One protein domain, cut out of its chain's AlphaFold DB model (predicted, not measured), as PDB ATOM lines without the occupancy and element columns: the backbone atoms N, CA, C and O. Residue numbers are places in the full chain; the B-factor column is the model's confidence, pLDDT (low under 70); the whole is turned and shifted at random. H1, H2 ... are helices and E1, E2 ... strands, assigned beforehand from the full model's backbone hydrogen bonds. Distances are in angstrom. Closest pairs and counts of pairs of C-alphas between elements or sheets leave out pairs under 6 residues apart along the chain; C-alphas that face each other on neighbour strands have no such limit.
ATOM      1  N   THR A 160      51.101  25.726 158.048       96.62
ATOM      2  CA  THR A 160      50.038  26.256 157.189       96.62
ATOM      3  C   THR A 160      50.577  27.383 156.339       96.62
ATOM      4  O   THR A 160      51.065  28.371 156.879       96.62
ATOM      5  N   ARG A 161      50.489  27.227 155.021       97.50
ATOM      6  CA  ARG A 161      50.787  28.266 154.041       97.50
ATOM      7  C   ARG A 161      49.512  29.054 153.762       97.50
ATOM      8  O   ARG A 161      48.480  28.451 153.488       97.50
ATOM      9  N   LEU A 162      49.618  30.372 153.823       97.50
ATOM     10  CA  LEU A 162      48.595  31.322 153.413       97.50
ATOM     11  C   LEU A 162      49.180  32.231 152.340       97.50
ATOM     12  O   LEU A 162      50.280  32.763 152.508       97.50
ATOM     13  N   GLU A 163      48.433  32.420 151.269       97.69
ATOM     14  CA  GLU A 163      48.780  33.323 150.185       97.69
ATOM     15  C   GLU A 163      48.027  34.643 150.344       97.69
ATOM     16  O   GLU A 163      46.809  34.713 150.184       97.69
ATOM     17  N   LEU A 164      48.759  35.708 150.660       97.06
ATOM     18  CA  LEU A 164      48.214  37.049 150.848       97.06
ATOM     19  C   LEU A 164      48.431  37.869 149.583       97.06
ATOM     20  O   LEU A 164      49.530  37.874 149.023       97.06
ATOM     21  N   SER A 165      47.412  38.589 149.141       94.94
ATOM     22  CA  SER A 165      47.528  39.500 148.008       94.94
ATOM     23  C   SER A 165      46.920  40.862 148.306       94.94
ATOM     24  O   SER A 165      46.062  41.028 149.169       94.94
ATOM     25  N   TYR A 166      47.455  41.858 147.616       92.31
ATOM     26  CA  TYR A 166      46.930  43.206 147.562       92.31
ATOM     27  C   TYR A 166      46.786  43.596 146.096       92.31
ATOM     28  O   TYR A 166      47.738  43.434 145.323       92.31
ATOM     29  N   HIS A 167      45.613  44.106 145.739       86.81
ATOM     30  CA  HIS A 167      45.255  44.481 144.380       86.81
ATOM     31  C   HIS A 167      44.597  45.862 144.387       86.81
ATOM     32  O   HIS A 167      43.524  46.023 144.950       86.81
ATOM     33  N   CYS A 168      45.213  46.828 143.711       79.81
ATOM     34  CA  CYS A 168      44.605  48.116 143.378       79.81
ATOM     35  C   CYS A 168      44.925  48.482 141.920       79.81
ATOM     36  O   CYS A 168      45.584  47.723 141.195       79.81
ATOM     37  N   ALA A 169      44.449  49.638 141.449       74.88
ATOM     38  CA  ALA A 169      44.702  50.065 140.074       74.88
ATOM     39  C   ALA A 169      46.198  50.307 139.799       74.88
ATOM     40  O   ALA A 169      46.675  50.040 138.689       74.88
ATOM     41  N   SER A 170      46.942  50.787 140.796       68.00
ATOM     42  CA  SER A 170      48.354  51.157 140.679       68.00
ATOM     43  C   SER A 170      49.337  50.065 141.104       68.00
ATOM     44  O   SER A 170      50.501  50.119 140.695       68.00
ATOM     45  N   ALA A 171      48.900  49.048 141.854       73.94
ATOM     46  CA  ALA A 171      49.794  48.046 142.416       73.94
ATOM     47  C   ALA A 171      49.174  46.656 142.562       73.94
ATOM     48  O   ALA A 171      47.995  46.471 142.848       73.94
ATOM     49  N   ASN A 172      50.035  45.652 142.407       85.88
ATOM     50  CA  ASN A 172      49.728  44.268 142.730       85.88
ATOM     51  C   ASN A 172      50.891  43.720 143.552       85.88
ATOM     52  O   ASN A 172      52.017  43.651 143.055       85.88
ATOM     53  N   SER A 173      50.624  43.345 144.799       88.94
ATOM     54  CA  SER A 173      51.627  42.799 145.714       88.94
ATOM     55  C   SER A 173      51.168  41.451 146.243       88.94
ATOM     56  O   SER A 173      49.978  41.217 146.448       88.94
ATOM     57  N   HIS A 174      52.119  40.549 146.450       93.62
ATOM     58  CA  HIS A 174      51.848  39.188 146.882       93.62
ATOM     59  C   HIS A 174      52.841  38.758 147.953       93.62
ATOM     60  O   HIS A 174      54.032  39.074 147.876       93.62
ATOM     61  N   LEU A 175      52.354  38.017 148.944       93.88
ATOM     62  CA  LEU A 175      53.149  37.562 150.069       93.88
ATOM     63  C   LEU A 175      52.685  36.188 150.551       93.88
ATOM     64  O   LEU A 175      51.571  36.027 151.041       93.88
ATOM     65  N   THR A 176      53.597  35.223 150.518       96.50
ATOM     66  CA  THR A 176      53.379  33.908 151.120       96.50
ATOM     67  C   THR A 176      53.762  33.936 152.598       96.50
ATOM     68  O   THR A 176      54.911  34.214 152.961       96.50
ATOM     69  N   VAL A 177      52.816  33.597 153.470       96.44
ATOM     70  CA  VAL A 177      53.028  33.477 154.916       96.44
ATOM     71  C   VAL A 177      52.923  32.019 155.335       96.44
ATOM     72  O   VAL A 177      51.974  31.328 154.984       96.44
ATOM     73  N   VAL A 178      53.887  31.549 156.127       96.31
ATOM     74  CA  VAL A 178      53.860  30.206 156.711       96.31
ATOM     75  C   VAL A 178      53.711  30.327 158.222       96.31
ATOM     76  O   VAL A 178      54.569  30.897 158.899       96.31
ATOM     77  N   LEU A 179      52.615  29.787 158.747       92.81
ATOM     78  CA  LEU A 179      52.271  29.770 160.166       92.81
ATOM     79  C   LEU A 179      52.664  28.448 160.813       92.81
ATOM     80  O   LEU A 179      52.608  27.387 160.188       92.81
ATOM     81  N   HIS A 180      52.986  28.502 162.103       93.06
ATOM     82  CA  HIS A 180      53.265  27.298 162.873       93.06
ATOM     83  C   HIS A 180      51.992  26.460 163.089       93.06
ATOM     84  O   HIS A 180      51.001  26.938 163.655       93.06
ATOM     85  N   GLY A 181      52.069  25.178 162.729       92.56
ATOM     86  CA  GLY A 181      51.016  24.186 162.950       92.56
ATOM     87  C   GLY A 181      50.072  23.987 161.764       92.56
ATOM     88  O   GLY A 181      49.943  24.835 160.880       92.56
ATOM     89  N   ALA A 182      49.411  22.831 161.759       93.44
ATOM     90  CA  ALA A 182      48.525  22.408 160.685       93.44
ATOM     91  C   ALA A 182      47.122  22.960 160.933       93.44
ATOM     92  O   ALA A 182      46.522  22.670 161.971       93.44
ATOM     93  N   ILE A 183      46.596  23.723 159.980       95.62
ATOM     94  CA  ILE A 183      45.223  24.210 160.035       95.62
ATOM     95  C   ILE A 183      44.239  23.051 159.908       95.62
ATOM     96  O   ILE A 183      44.434  22.131 159.110       95.62
ATOM     97  N   THR A 184      43.183  23.072 160.715       95.12
ATOM     98  CA  THR A 184      42.079  22.113 160.618       95.12
ATOM     99  C   THR A 184      40.931  22.694 159.803       95.12
ATOM    100  O   THR A 184      40.804  23.910 159.655       95.12
ATOM    101  N   GLN A 185      40.047  21.829 159.300       95.12
ATOM    102  CA  GLN A 185      38.872  22.302 158.566       95.12
ATOM    103  C   GLN A 185      37.963  23.164 159.452       95.12
ATOM    104  O   GLN A 185      37.480  24.195 159.009       95.12
ATOM    105  N   GLU A 186      37.814  22.801 160.727       95.75
ATOM    106  CA  GLU A 186      37.051  23.590 161.696       95.75
ATOM    107  C   GLU A 186      37.618  25.011 161.856       95.75
ATOM    108  O   GLU A 186      36.862  25.973 161.953       95.75
ATOM    109  N   GLN A 187      38.947  25.165 161.852       96.62
ATOM    110  CA  GLN A 187      39.592  26.481 161.896       96.62
ATOM    111  C   GLN A 187      39.359  27.276 160.612       96.62
ATOM    112  O   GLN A 187      39.049  28.459 160.701       96.62
ATOM    113  N   ILE A 188      39.445  26.638 159.439       97.00
ATOM    114  CA  ILE A 188      39.066  27.275 158.165       97.00
ATOM    115  C   ILE A 188      37.620  27.754 158.234       97.00
ATOM    116  O   ILE A 188      37.329  28.867 157.805       97.00
ATOM    117  N   ASP A 189      36.721  26.946 158.798       95.31
ATOM    118  CA  ASP A 189      35.315  27.308 158.920       95.31
ATOM    119  C   ASP A 189      35.118  28.565 159.770       95.31
ATOM    120  O   ASP A 189      34.470  29.507 159.321       95.31
ATOM    121  N   ARG A 190      35.765  28.618 160.934       94.88
ATOM    122  CA  ARG A 190      35.732  29.780 161.833       94.88
ATOM    123  C   ARG A 190      36.352  31.030 161.218       94.88
ATOM    124  O   ARG A 190      35.842  32.125 161.437       94.88
ATOM    125  N   ILE A 191      37.446  30.870 160.470       96.75
ATOM    126  CA  ILE A 191      38.094  31.971 159.755       96.75
ATOM    127  C   ILE A 191      37.136  32.520 158.700       96.75
ATOM    128  O   ILE A 191      36.835  33.709 158.736       96.75
ATOM    129  N   SER A 192      36.597  31.659 157.829       96.38
ATOM    130  CA  SER A 192      35.666  32.043 156.758       96.38
ATOM    131  C   SER A 192      34.465  32.842 157.254       96.38
ATOM    132  O   SER A 192      34.078  33.807 156.604       96.38
ATOM    133  N   ASP A 193      33.901  32.483 158.408       94.94
ATOM    134  CA  ASP A 193      32.724  33.153 158.977       94.94
ATOM    135  C   ASP A 193      32.990  34.607 159.415       94.94
ATOM    136  O   ASP A 193      32.059  35.337 159.771       94.94
ATOM    137  N   LYS A 194      34.258  35.027 159.444       96.31
ATOM    138  CA  LYS A 194      34.696  36.339 159.921       96.31
ATOM    139  C   LYS A 194      35.372  37.189 158.858       96.31
ATOM    140  O   LYS A 194      35.642  38.348 159.147       96.31
ATOM    141  N   LEU A 195      35.650  36.658 157.672       96.19
ATOM    142  CA  LEU A 195      36.302  37.421 156.607       96.19
ATOM    143  C   LEU A 195      35.382  38.528 156.076       96.19
ATOM    144  O   LEU A 195      34.167  38.349 155.978       96.19
ATOM    145  N   ILE A 196      35.974  39.663 155.712       94.31
ATOM    146  CA  ILE A 196      35.296  40.730 154.970       94.31
ATOM    147  C   ILE A 196      35.048  40.196 153.556       94.31
ATOM    148  O   ILE A 196      35.939  39.595 152.957       94.31
ATOM    149  N   ASP A 197      33.809  40.299 153.079       91.94
ATOM    150  CA  ASP A 197      33.366  39.782 151.774       91.94
ATOM    151  C   ASP A 197      33.711  38.303 151.500       91.94
ATOM    152  O   ASP A 197      33.686  37.830 150.367       91.94
ATOM    153  N   GLY A 198      33.968  37.530 152.562       93.31
ATOM    154  CA  GLY A 198      34.248  36.096 152.503       93.31
ATOM    155  C   GLY A 198      35.696  35.709 152.187       93.31
ATOM    156  O   GLY A 198      36.006  34.521 152.281       93.31
ATOM    157  N   TYR A 199      36.583  36.662 151.874       95.69
ATOM    158  CA  TYR A 199      37.991  36.379 151.546       95.69
ATOM    159  C   TYR A 199      38.995  37.450 152.004       95.69
ATOM    160  O   TYR A 199      40.197  37.221 151.908       95.69
ATOM    161  N   GLN A 200      38.553  38.593 152.531       96.69
ATOM    162  CA  GLN A 200      39.427  39.718 152.868       96.69
ATOM    163  C   GLN A 200      39.624  39.884 154.379       96.69
ATOM    164  O   GLN A 200      38.765  39.537 155.196       96.69
ATOM    165  N   VAL A 201      40.770  40.447 154.758       96.94
ATOM    166  CA  VAL A 201      41.131  40.795 156.139       96.94
ATOM    167  C   VAL A 201      41.820  42.152 156.199       96.94
ATOM    168  O   VAL A 201      42.389  42.617 155.216       96.94
ATOM    169  N   VAL A 202      41.865  42.753 157.387       96.62
ATOM    170  CA  VAL A 202      42.810  43.838 157.684       96.62
ATOM    171  C   VAL A 202      44.044  43.214 158.339       96.62
ATOM    172  O   VAL A 202      44.062  42.984 159.550       96.62
ATOM    173  N   ALA A 203      45.056  42.853 157.540       96.19
ATOM    174  CA  ALA A 203      46.137  41.955 157.970       96.19
ATOM    175  C   ALA A 203      46.830  42.372 159.293       96.19
ATOM    176  O   ALA A 203      46.936  41.520 160.189       96.19
ATOM    177  N   PRO A 204      47.198  43.652 159.515       94.94
ATOM    178  CA  PRO A 204      47.863  44.057 160.758       94.94
ATOM    179  C   PRO A 204      47.000  43.918 162.020       94.94
ATOM    180  O   PRO A 204      47.540  43.678 163.102       94.94
ATOM    181  N   GLN A 205      45.667  43.961 161.907       94.94
ATOM    182  CA  GLN A 205      44.753  43.796 163.052       94.94
ATOM    183  C   GLN A 205      44.721  42.362 163.592       94.94
ATOM    184  O   GLN A 205      44.329  42.134 164.736       94.94
ATOM    185  N   VAL A 206      45.185  41.398 162.798       95.69
ATOM    186  CA  VAL A 206      45.385  40.003 163.213       95.69
ATOM    187  C   VAL A 206      46.858  39.609 163.201       95.69
ATOM    188  O   VAL A 206      47.176  38.425 163.192       95.69
ATOM    189  N   ALA A 207      47.752  40.605 163.235       93.94
ATOM    190  CA  ALA A 207      49.206  40.465 163.246       93.94
ATOM    191  C   ALA A 207      49.786  39.659 162.061       93.94
ATOM    192  O   ALA A 207      50.882  39.096 162.159       93.94
ATOM    193  N   LEU A 208      49.072  39.627 160.934       95.44
ATOM    194  CA  LEU A 208      49.619  39.190 159.655       95.44
ATOM    195  C   LEU A 208      50.348  40.360 158.974       95.44
ATOM    196  O   LEU A 208      49.952  41.515 159.137       95.44
ATOM    197  N   PRO A 209      51.416  40.089 158.209       94.50
ATOM    198  CA  PRO A 209      52.069  41.116 157.408       94.50
ATOM    199  C   PRO A 209      51.152  41.594 156.271       94.50
ATOM    200  O   PRO A 209      50.473  40.784 155.643       94.50
ATOM    201  N   SER A 210      51.177  42.895 155.978       93.19
ATOM    202  CA  SER A 210      50.435  43.496 154.865       93.19
ATOM    203  C   SER A 210      51.274  43.497 153.573       93.19
ATOM    204  O   SER A 210      52.388  44.039 153.575       93.19
ATOM    205  N   PRO A 211      50.780  42.925 152.452       92.94
ATOM    206  CA  PRO A 211      51.450  43.032 151.154       92.94
ATOM    207  C   PRO A 211      51.580  44.483 150.661       92.94
ATOM    208  O   PRO A 211      52.577  44.802 150.010       92.94
ATOM    209  N   LEU A 212      50.621  45.356 150.999       90.25
ATOM    210  CA  LEU A 212      50.664  46.792 150.700       90.25
ATOM    211  C   LEU A 212      51.834  47.468 151.425       90.25
ATOM    212  O   LEU A 212      52.673  48.098 150.786       90.25
ATOM    213  N   GLU A 213      51.961  47.268 152.741       88.88
ATOM    214  CA  GLU A 213      53.081  47.838 153.506       88.88
ATOM    215  C   GLU A 213      54.433  47.358 152.983       88.88
ATOM    216  O   GLU A 213      55.368  48.147 152.862       88.88
ATOM    217  N   LYS A 214      54.541  46.075 152.620       88.62
ATOM    218  CA  LYS A 214      55.774  45.533 152.037       88.62
ATOM    219  C   LYS A 214      56.127  46.185 150.704       88.62
ATOM    220  O   LYS A 214      57.304  46.450 150.466       88.62
ATOM    221  N   ALA A 215      55.133  46.460 149.865       86.19
ATOM    222  CA  ALA A 215      55.337  47.131 148.587       86.19
ATOM    223  C   ALA A 215      55.732  48.610 148.767       86.19
ATOM    224  O   ALA A 215      56.627  49.099 148.076       86.19
ATOM    225  N   LEU A 216      55.143  49.305 149.747       85.44
ATOM    226  CA  LEU A 216      55.532  50.670 150.121       85.44
ATOM    227  C   LEU A 216      56.967  50.730 150.663       85.44
ATOM    228  O   LEU A 216      57.752  51.576 150.238       85.44
ATOM    229  N   GLU A 217      57.340  49.809 151.560       86.25
ATOM    230  CA  GLU A 217      58.705  49.694 152.100       86.25
ATOM    231  C   GLU A 217      59.746  49.440 150.998       86.25
ATOM    232  O   GLU A 217      60.866  49.950 151.073       86.25
ATOM    233  N   ALA A 218      59.385  48.653 149.981       85.06
ATOM    234  CA  ALA A 218      60.237  48.367 148.830       85.06
ATOM    235  C   ALA A 218      60.322  49.537 147.830       85.06
ATOM    236  O   ALA A 218      61.250  49.578 147.019       85.06
ATOM    237  N   GLY A 219      59.401  50.504 147.908       82.88
ATOM    238  CA  GLY A 219      59.266  51.588 146.934       82.88
ATOM    239  C   GLY A 219      58.659  51.135 145.602       82.88
ATOM    240  O   GLY A 219      58.851  51.810 144.591       82.88
ATOM    241  N   ASP A 220      57.948  50.002 145.596       79.81
ATOM    242  CA  ASP A 220      57.275  49.458 144.410       79.81
ATOM    243  C   ASP A 220      56.019  50.265 144.048       79.81
ATOM    244  O   ASP A 220      55.577  50.251 142.899       79.81
ATOM    245  N   ILE A 221      55.476  51.002 145.021       74.31
ATOM    246  CA  ILE A 221      54.314  51.876 144.866       74.31
ATOM    247  C   ILE A 221      54.756  53.324 145.137       74.31
ATOM    248  O   ILE A 221      55.332  53.598 146.193       74.31
ATOM    249  N   PRO A 222      54.524  54.265 144.202       68.69
ATOM    250  CA  PRO A 222      54.989  55.649 144.325       68.69
ATOM    251  C   PRO A 222      54.208  56.488 145.356       68.69
ATOM    252  O   PRO A 222      54.651  57.585 145.695       68.69
ATOM    253  N   GLY A 223      53.066  55.990 145.835       70.75
ATOM    254  CA  GLY A 223      52.140  56.634 146.768       70.75
ATOM    255  C   GLY A 223      50.733  56.051 146.608       70.75
ATOM    256  O   GLY A 223      50.542  55.194 145.749       70.75
ATOM    257  N   TYR A 224      49.780  56.518 147.411       77.62
ATOM    258  CA  TYR A 224      48.380  56.094 147.309       77.62
ATOM    259  C   TYR A 224      47.626  56.866 146.216       77.62
ATOM    260  O   TYR A 224      47.900  58.047 145.986       77.62
ATOM    261  N   ASP A 225      46.665  56.207 145.583       77.62
ATOM    262  CA  ASP A 225      45.612  56.765 144.746       77.62
ATOM    263  C   ASP A 225      44.217  56.487 145.341       77.62
ATOM    264  O   ASP A 225      44.079  55.870 146.395       77.62
ATOM    265  N   GLU A 226      43.177  56.984 144.670       74.81
ATOM    266  CA  GLU A 226      41.771  56.868 145.089       74.81
ATOM    267  C   GLU A 226      41.233  55.427 145.126       74.81
ATOM    268  O   GLU A 226      40.134  55.201 145.610       74.81
ATOM    269  N   THR A 227      41.975  54.450 144.599       80.94
ATOM    270  CA  THR A 227      41.585  53.033 144.582       80.94
ATOM    271  C   THR A 227      42.314  52.201 145.631       80.94
ATOM    272  O   THR A 227      42.047  51.002 145.751       80.94
ATOM    273  N   ASP A 228      43.258  52.800 146.362       85.56
ATOM    274  CA  ASP A 228      44.002  52.105 147.402       85.56
ATOM    275  C   ASP A 228      43.139  51.857 148.641       85.56
ATOM    276  O   ASP A 228      42.347  52.692 149.072       85.56
ATOM    277  N   HIS A 229      43.319  50.688 149.251       89.12
ATOM    278  CA  HIS A 229      42.565  50.287 150.433       89.12
ATOM    279  C   HIS A 229      43.419  49.448 151.393       89.12
ATOM    280  O   HIS A 229      44.365  48.779 150.986       89.12
ATOM    281  N   PRO A 230      43.077  49.385 152.686       91.50
ATOM    282  CA  PRO A 230      43.853  48.630 153.672       91.50
ATOM    283  C   PRO A 230      43.594  47.113 153.637       91.50
ATOM    284  O   PRO A 230      44.229  46.350 154.371       91.50
ATOM    285  N   LEU A 231      42.622  46.659 152.839       94.38
ATOM    286  CA  LEU A 231      42.213  45.256 152.792       94.38
ATOM    287  C   LEU A 231      43.279  44.385 152.121       94.38
ATOM    288  O   LEU A 231      43.871  44.753 151.110       94.38
ATOM    289  N   THR A 232      43.512  43.215 152.706       96.00
ATOM    290  CA  THR A 232      44.376  42.158 152.185       96.00
ATOM    291  C   THR A 232      43.521  40.952 151.834       96.00
ATOM    292  O   THR A 232      42.766  40.455 152.674       96.00
ATOM    293  N   ASP A 233      43.688  40.446 150.623       96.25
ATOM    294  CA  ASP A 233      42.985  39.271 150.139       96.25
ATOM    295  C   ASP A 233      43.696  38.007 150.635       96.25
ATOM    296  O   ASP A 233      44.907  37.826 150.457       96.25
ATOM    297  N   LEU A 234      42.938  37.095 151.245       96.56
ATOM    298  CA  LEU A 234      43.361  35.713 151.433       96.56
ATOM    299  C   LEU A 234      43.132  34.988 150.107       96.56
ATOM    300  O   LEU A 234      42.041  34.499 149.829       96.56
ATOM    301  N   THR A 235      44.170  34.920 149.280       95.50
ATOM    302  CA  THR A 235      44.110  34.375 147.913       95.50
ATOM    303  C   THR A 235      43.564  32.946 147.897       95.50
ATOM    304  O   THR A 235      42.799  32.586 147.008       95.50
ATOM    305  N   ASP A 236      43.886  32.142 148.917       94.38
ATOM    306  CA  ASP A 236      43.379  30.771 149.037       94.38
ATOM    307  C   ASP A 236      41.853  30.688 149.287       94.38
ATOM    308  O   ASP A 236      41.286  29.603 149.181       94.38
ATOM    309  N   TRP A 237      41.194  31.806 149.621       95.19
ATOM    310  CA  TRP A 237      39.741  31.940 149.814       95.19
ATOM    311  C   TRP A 237      39.033  32.668 148.659       95.19
ATOM    312  O   TRP A 237      37.807  32.767 148.683       95.19
ATOM    313  N   ALA A 238      39.764  33.184 147.667       88.94
ATOM    314  CA  ALA A 238      39.211  34.099 146.663       88.94
ATOM    315  C   ALA A 238      38.157  33.454 145.742       88.94
ATOM    316  O   ALA A 238      37.182  34.102 145.367       88.94
ATOM    317  N   GLU A 239      38.337  32.183 145.369       88.06
ATOM    318  CA  GLU A 239      37.385  31.463 144.505       88.06
ATOM    319  C   GLU A 239      36.367  30.660 145.317       88.06
ATOM    320  O   GLU A 239      35.159  30.717 145.080       88.06
ATOM    321  N   GLU A 240      36.865  29.889 146.278       90.56
ATOM    322  CA  GLU A 240      36.065  29.063 147.165       90.56
ATOM    323  C   GLU A 240      36.790  28.845 148.489       90.56
ATOM    324  O   GLU A 240      37.988  29.083 148.632       90.56
ATOM    325  N   LYS A 241      36.044  28.357 149.478       94.06
ATOM    326  CA  LYS A 241      36.606  27.992 150.772       94.06
ATOM    327  C   LYS A 241      37.630  26.860 150.600       94.06
ATOM    328  O   LYS A 241      37.251  25.791 150.112       94.06
ATOM    329  N   PRO A 242      38.883  27.027 151.055       94.88
ATOM    330  CA  PRO A 242      39.910  26.021 150.858       94.88
ATOM    331  C   PRO A 242      39.678  24.793 151.739       94.88
ATOM    332  O   PRO A 242      38.966  24.810 152.750       94.88
ATOM    333  N   THR A 243      40.354  23.708 151.376       93.94
ATOM    334  CA  THR A 243      40.455  22.528 152.239       93.94
ATOM    335  C   THR A 243      41.652  22.656 153.172       93.94
ATOM    336  O   THR A 243      42.677  23.225 152.808       93.94
ATOM    337  N   ALA A 244      41.583  22.053 154.359       93.19
ATOM    338  CA  ALA A 244      42.729  22.021 155.272       93.19
ATOM    339  C   ALA A 244      44.004  21.482 154.600       93.19
ATOM    340  O   ALA A 244      45.069  22.086 154.696       93.19
ATOM    341  N   ALA A 245      43.873  20.379 153.859       92.00
ATOM    342  CA  ALA A 245      44.997  19.716 153.210       92.00
ATOM    343  C   ALA A 245      45.681  20.579 152.136       92.00
ATOM    344  O   ALA A 245      46.889  20.459 151.962       92.00
ATOM    345  N   SER A 246      44.947  21.451 151.431       94.12
ATOM    346  CA  SER A 246      45.536  22.324 150.404       94.12
ATOM    347  C   SER A 246      46.393  23.452 150.983       94.12
ATOM    348  O   SER A 246      47.223  24.003 150.268       94.12
ATOM    349  N   LEU A 247      46.221  23.772 152.269       95.75
ATOM    350  CA  LEU A 247      47.006  24.794 152.965       95.75
ATOM    351  C   LEU A 247      48.191  24.211 153.742       95.75
ATOM    352  O   LEU A 247      49.018  24.954 154.267       95.75
ATOM    353  N   HIS A 248      48.292  22.887 153.854       94.94
ATOM    354  CA  HIS A 248      49.390  22.244 154.569       94.94
ATOM    355  C   HIS A 248      50.700  22.367 153.786       94.94
ATOM    356  O   HIS A 248      50.763  22.077 152.596       94.94
ATOM    357  N   THR A 249      51.770  22.754 154.477       93.75
ATOM    358  CA  THR A 249      53.133  22.809 153.933       93.75
ATOM    359  C   THR A 249      54.144  22.217 154.915       93.75
ATOM    360  O   THR A 249      53.877  22.073 156.108       93.75
ATOM    361  N   HIS A 250      55.331  21.883 154.415       92.12
ATOM    362  CA  HIS A 250      56.498  21.515 155.220       92.12
ATOM    363  C   HIS A 250      57.534  22.644 155.321       92.12
ATOM    364  O   HIS A 250      58.580  22.463 155.945       92.12
ATOM    365  N   ASP A 251      57.251  23.807 154.731       92.44
ATOM    366  CA  ASP A 251      58.125  24.972 154.822       92.44
ATOM    367  C   ASP A 251      58.232  25.480 156.266       92.44
ATOM    368  O   ASP A 251      57.328  25.301 157.088       92.44
ATOM    369  N   ALA A 252      59.357  26.118 156.591       90.06
ATOM    370  CA  ALA A 252      59.560  26.715 157.906       90.06
ATOM    371  C   ALA A 252      58.632  27.931 158.109       90.06
ATOM    372  O   ALA A 252      58.409  28.675 157.152       90.06
ATOM    373  N   PRO A 253      58.131  28.185 159.336       92.81
ATOM    374  CA  PRO A 253      57.315  29.363 159.611       92.81
ATOM    375  C   PRO A 253      58.049  30.660 159.255       92.81
ATOM    376  O   PRO A 253      59.201  30.851 159.651       92.81
ATOM    377  N   THR A 254      57.380  31.556 158.528       94.06
ATOM    378  CA  THR A 254      57.940  32.857 158.122       94.06
ATOM    379  C   THR A 254      57.599  33.972 159.105       94.06
ATOM    380  O   THR A 254      58.251  35.016 159.102       94.06
ATOM    381  N   VAL A 255      56.621  33.740 159.985       89.94
ATOM    382  CA  VAL A 255      56.200  34.670 161.039       89.94
ATOM    383  C   VAL A 255      56.102  33.950 162.391       89.94
ATOM    384  O   VAL A 255      55.802  32.752 162.433       89.94
ATOM    385  N   PRO A 256      56.336  34.640 163.522       90.19
ATOM    386  CA  PRO A 256      56.267  34.053 164.861       90.19
ATOM    387  C   PRO A 256      54.813  33.935 165.358       90.19
ATOM    388  O   PRO A 256      54.468  34.444 166.421       90.19
ATOM    389  N   MET A 257      53.952  33.278 164.581       89.19
ATOM    390  CA  MET A 257      52.527  33.106 164.867       89.19
ATOM    391  C   MET A 257      52.080  31.675 164.565       89.19
ATOM    392  O   MET A 257      52.505  31.070 163.576       89.19
ATOM    393  N   SER A 258      51.209  31.131 165.417       92.75
ATOM    394  CA  SER A 258      50.559  29.844 165.166       92.75
ATOM    395  C   SER A 258      49.196  30.010 164.497       92.75
ATOM    396  O   SER A 258      48.520  31.024 164.665       92.75
ATOM    397  N   VAL A 259      48.738  28.971 163.801       94.56
ATOM    398  CA  VAL A 259      47.384  28.951 163.219       94.56
ATOM    399  C   VAL A 259      46.294  29.122 164.280       94.56
ATOM    400  O   VAL A 259      45.276  29.766 164.033       94.56
ATOM    401  N   ALA A 260      46.493  28.562 165.477       90.75
ATOM    402  CA  ALA A 260      45.546  28.706 166.579       90.75
ATOM    403  C   ALA A 260      45.445  30.161 167.067       90.75
ATOM    404  O   ALA A 260      44.355  30.619 167.409       90.75
ATOM    405  N   ASP A 261      46.564  30.891 167.067       92.06
ATOM    406  CA  ASP A 261      46.587  32.312 167.414       92.06
ATOM    407  C   ASP A 261      45.897  33.152 166.345       92.06
ATOM    408  O   ASP A 261      45.049  33.966 166.698       92.06
ATOM    409  N   LEU A 262      46.178  32.890 165.061       96.12
ATOM    410  CA  LEU A 262      45.493  33.562 163.956       96.12
ATOM    411  C   LEU A 262      43.978  33.335 164.019       96.12
ATOM    412  O   LEU A 262      43.213  34.292 163.962       96.12
ATOM    413  N   THR A 263      43.545  32.079 164.174       96.62
ATOM    414  CA  THR A 263      42.113  31.728 164.240       96.62
ATOM    415  C   THR A 263      41.427  32.521 165.351       96.62
ATOM    416  O   THR A 263      40.399  33.147 165.130       96.62
ATOM    417  N   ARG A 264      42.032  32.554 166.542       93.12
ATOM    418  CA  ARG A 264      41.506  33.293 167.693       93.12
ATOM    419  C   ARG A 264      41.513  34.809 167.477       93.12
ATOM    420  O   ARG A 264      40.579  35.479 167.914       93.12
ATOM    421  N   ALA A 265      42.544  35.356 166.835       94.12
ATOM    422  CA  ALA A 265      42.594  36.774 166.494       94.12
ATOM    423  C   ALA A 265      41.444  37.135 165.542       94.12
ATOM    424  O   ALA A 265      40.670  38.034 165.847       94.12
ATOM    425  N   ILE A 266      41.245  36.356 164.476       96.44
ATOM    426  CA  ILE A 266      40.142  36.535 163.518       96.44
ATOM    427  C   ILE A 266      38.761  36.340 164.175       96.44
ATOM    428  O   ILE A 266      37.820  37.067 163.877       96.44
ATOM    429  N   GLU A 267      38.609  35.400 165.109       94.06
ATOM    430  CA  GLU A 267      37.337  35.189 165.818       94.06
ATOM    431  C   GLU A 267      36.931  36.378 166.705       94.06
ATOM    432  O   GLU A 267      35.737  36.593 166.943       94.06
ATOM    433  N   THR A 268      37.915  37.121 167.219       93.62
ATOM    434  CA  THR A 268      37.714  38.181 168.221       93.62
ATOM    435  C   THR A 268      37.859  39.594 167.666       93.62
ATOM    436  O   THR A 268      37.388  40.538 168.304       93.62
ATOM    437  N   VAL A 269      38.476  39.754 166.494       94.06
ATOM    438  CA  VAL A 269      38.657  41.055 165.853       94.06
ATOM    439  C   VAL A 269      37.311  41.634 165.426       94.06
ATOM    440  O   VAL A 269      36.415  40.944 164.938       94.06
ATOM    441  N   SER A 270      37.162  42.937 165.638       94.50
ATOM    442  CA  SER A 270      36.141  43.741 164.976       94.50
ATOM    443  C   SER A 270      36.871  44.555 163.928       94.50
ATOM    444  O   SER A 270      37.618  45.461 164.291       94.50
ATOM    445  N   TRP A 271      36.727  44.172 162.659       94.56
ATOM    446  CA  TRP A 271      37.470  44.805 161.579       94.56
ATOM    447  C   TRP A 271      37.208  46.301 161.539       94.56
ATOM    448  O   TRP A 271      36.052  46.730 161.522       94.56
ATOM    449  N   ASN A 272      38.285  47.075 161.484       94.38
ATOM    450  CA  ASN A 272      38.205  48.512 161.291       94.38
ATOM    451  C   ASN A 272      39.117  48.944 160.137       94.38
ATOM    452  O   ASN A 272      40.257  49.332 160.387       94.38
ATOM    453  N   PRO A 273      38.656  48.833 158.878       91.69
ATOM    454  CA  PRO A 273      39.420  49.305 157.730       91.69
ATOM    455  C   PRO A 273      39.764  50.794 157.849       91.69
ATOM    456  O   PRO A 273      40.877  51.169 157.526       91.69
ATOM    457  N   MET A 274      38.871  51.616 158.411       90.94
ATOM    458  CA  MET A 274      39.085  53.061 158.549       90.94
ATOM    459  C   MET A 274      40.313  53.395 159.404       90.94
ATOM    460  O   MET A 274      41.194  54.120 158.958       90.94
ATOM    461  N   ASP A 275      40.428  52.788 160.594       92.56
ATOM    462  CA  ASP A 275      41.599  52.988 161.465       92.56
ATOM    463  C   ASP A 275      42.906  52.577 160.763       92.56
ATOM    464  O   ASP A 275      43.975  53.126 161.041       92.56
ATOM    465  N   GLU A 276      42.837  51.579 159.880       92.00
ATOM    466  CA  GLU A 276      43.995  51.119 159.123       92.00
ATOM    467  C   GLU A 276      44.328  52.049 157.948       92.00
ATOM    468  O   GLU A 276      45.507  52.342 157.742       92.00
ATOM    469  N   SER A 277      43.327  52.565 157.230       90.00
ATOM    470  CA  SER A 277      43.501  53.624 156.228       90.00
ATOM    471  C   SER A 277      44.160  54.859 156.843       90.00
ATOM    472  O   SER A 277      45.187  55.312 156.336       90.00
ATOM    473  N   ASP A 278      43.657  55.324 157.992       89.56
ATOM    474  CA  ASP A 278      44.210  56.450 158.755       89.56
ATOM    475  C   ASP A 278      45.676  56.212 159.140       89.56
ATOM    476  O   ASP A 278      46.531  57.094 159.011       89.56
ATOM    477  N   ARG A 279      45.995  55.000 159.614       92.25
ATOM    478  CA  ARG A 279      47.361  54.616 159.993       92.25
ATOM    479  C   ARG A 279      48.310  54.639 158.798       92.25
ATOM    480  O   ARG A 279      49.475  55.017 158.952       92.25
ATOM    481  N   LEU A 280      47.833  54.184 157.643       87.81
ATOM    482  CA  LEU A 280      48.593  54.141 156.401       87.81
ATOM    483  C   LEU A 280      48.661  55.510 155.712       87.81
ATOM    484  O   LEU A 280      49.596  55.741 154.946       87.81
ATOM    485  N   GLY A 281      47.746  56.430 156.028       87.50
ATOM    486  CA  GLY A 281      47.596  57.713 155.345       87.50
ATOM    487  C   GLY A 281      46.976  57.569 153.955       87.50
ATOM    488  O   GLY A 281      47.324  58.342 153.062       87.50
TER     489      GLY A 281
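What this domain is: This is residues 160 to 281 of the 294 residues of an uncharacterized protein of Marinobacter sp. C18 (UniProt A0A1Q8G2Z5). A long strand hairpin, E1 and E2, with the short strand E3 beside E1, makes a narrow sheet with short helices round it. H3 crosses one face, H4 and H5 graze the sheet by Arg 161 and Thr 160, H1 packs on H5, and H6 lies off the sheet, near H2. The 122 printed residues hold E1 E2 H1 H2 H3 E3 H4 H5 H6 in chain order; the sheet, E2 E1 E3, is antiparallel and the class mixed. The whole is compact, with a radius of gyration of the C-alphas of 14.0 A and spans of 39 by 29 by 27 A.

Where its parts are: E1, residues 160 to 167, begins at C-alpha 160 (50.038, 26.256, 157.189) and is 22.8 A long, as is E2, residues 172 to 179. H1 is residues 185 to 192, H2 203 to 206, H3 211 to 218, E3 232 to 234 and H4 244 to 247. H5, residues 259 to 268, is 14.3 A long; H6, residues 273 to 280, ends at C-alpha 280 (48.593, 54.141, 156.401).

How they stand to each other: In the hairpin E1 and E2, N 164 and O 175 are 2.9 A apart; between E1 and E3, N 233 and O 165 are 2.8 A apart. H3 is on the sheet at a height of 8.8 A, across the strands, over E2 and only just over E1, with 3 C-alphas; its closest C-alphas to E2 are Pro 211 and Ser 173, 5.4 A. H2 only grazes the sheet. H1 and H5 touch at Ile 191 and Thr 263, C-alphas 6.0 A apart, at a steep tilt of 40 degrees, the same way. H2 and H5 only just touch, with 3 pairs of C-alphas within 8 A, the closest Val 206 and Ala 265, 5.4 A. In H1, H3, H5 and H6 every O i to N i+4 pair is within hydrogen-bond range; H2 and H4 are too short for one.

The domain as a whole: The C-alphas of Glu 186 and Pro 222 are farthest apart, 40.6 A. The printed part has no cut. The links H3 to E3 and H4 to H5 are long. Residues 170 and 222 have pLDDT under 70.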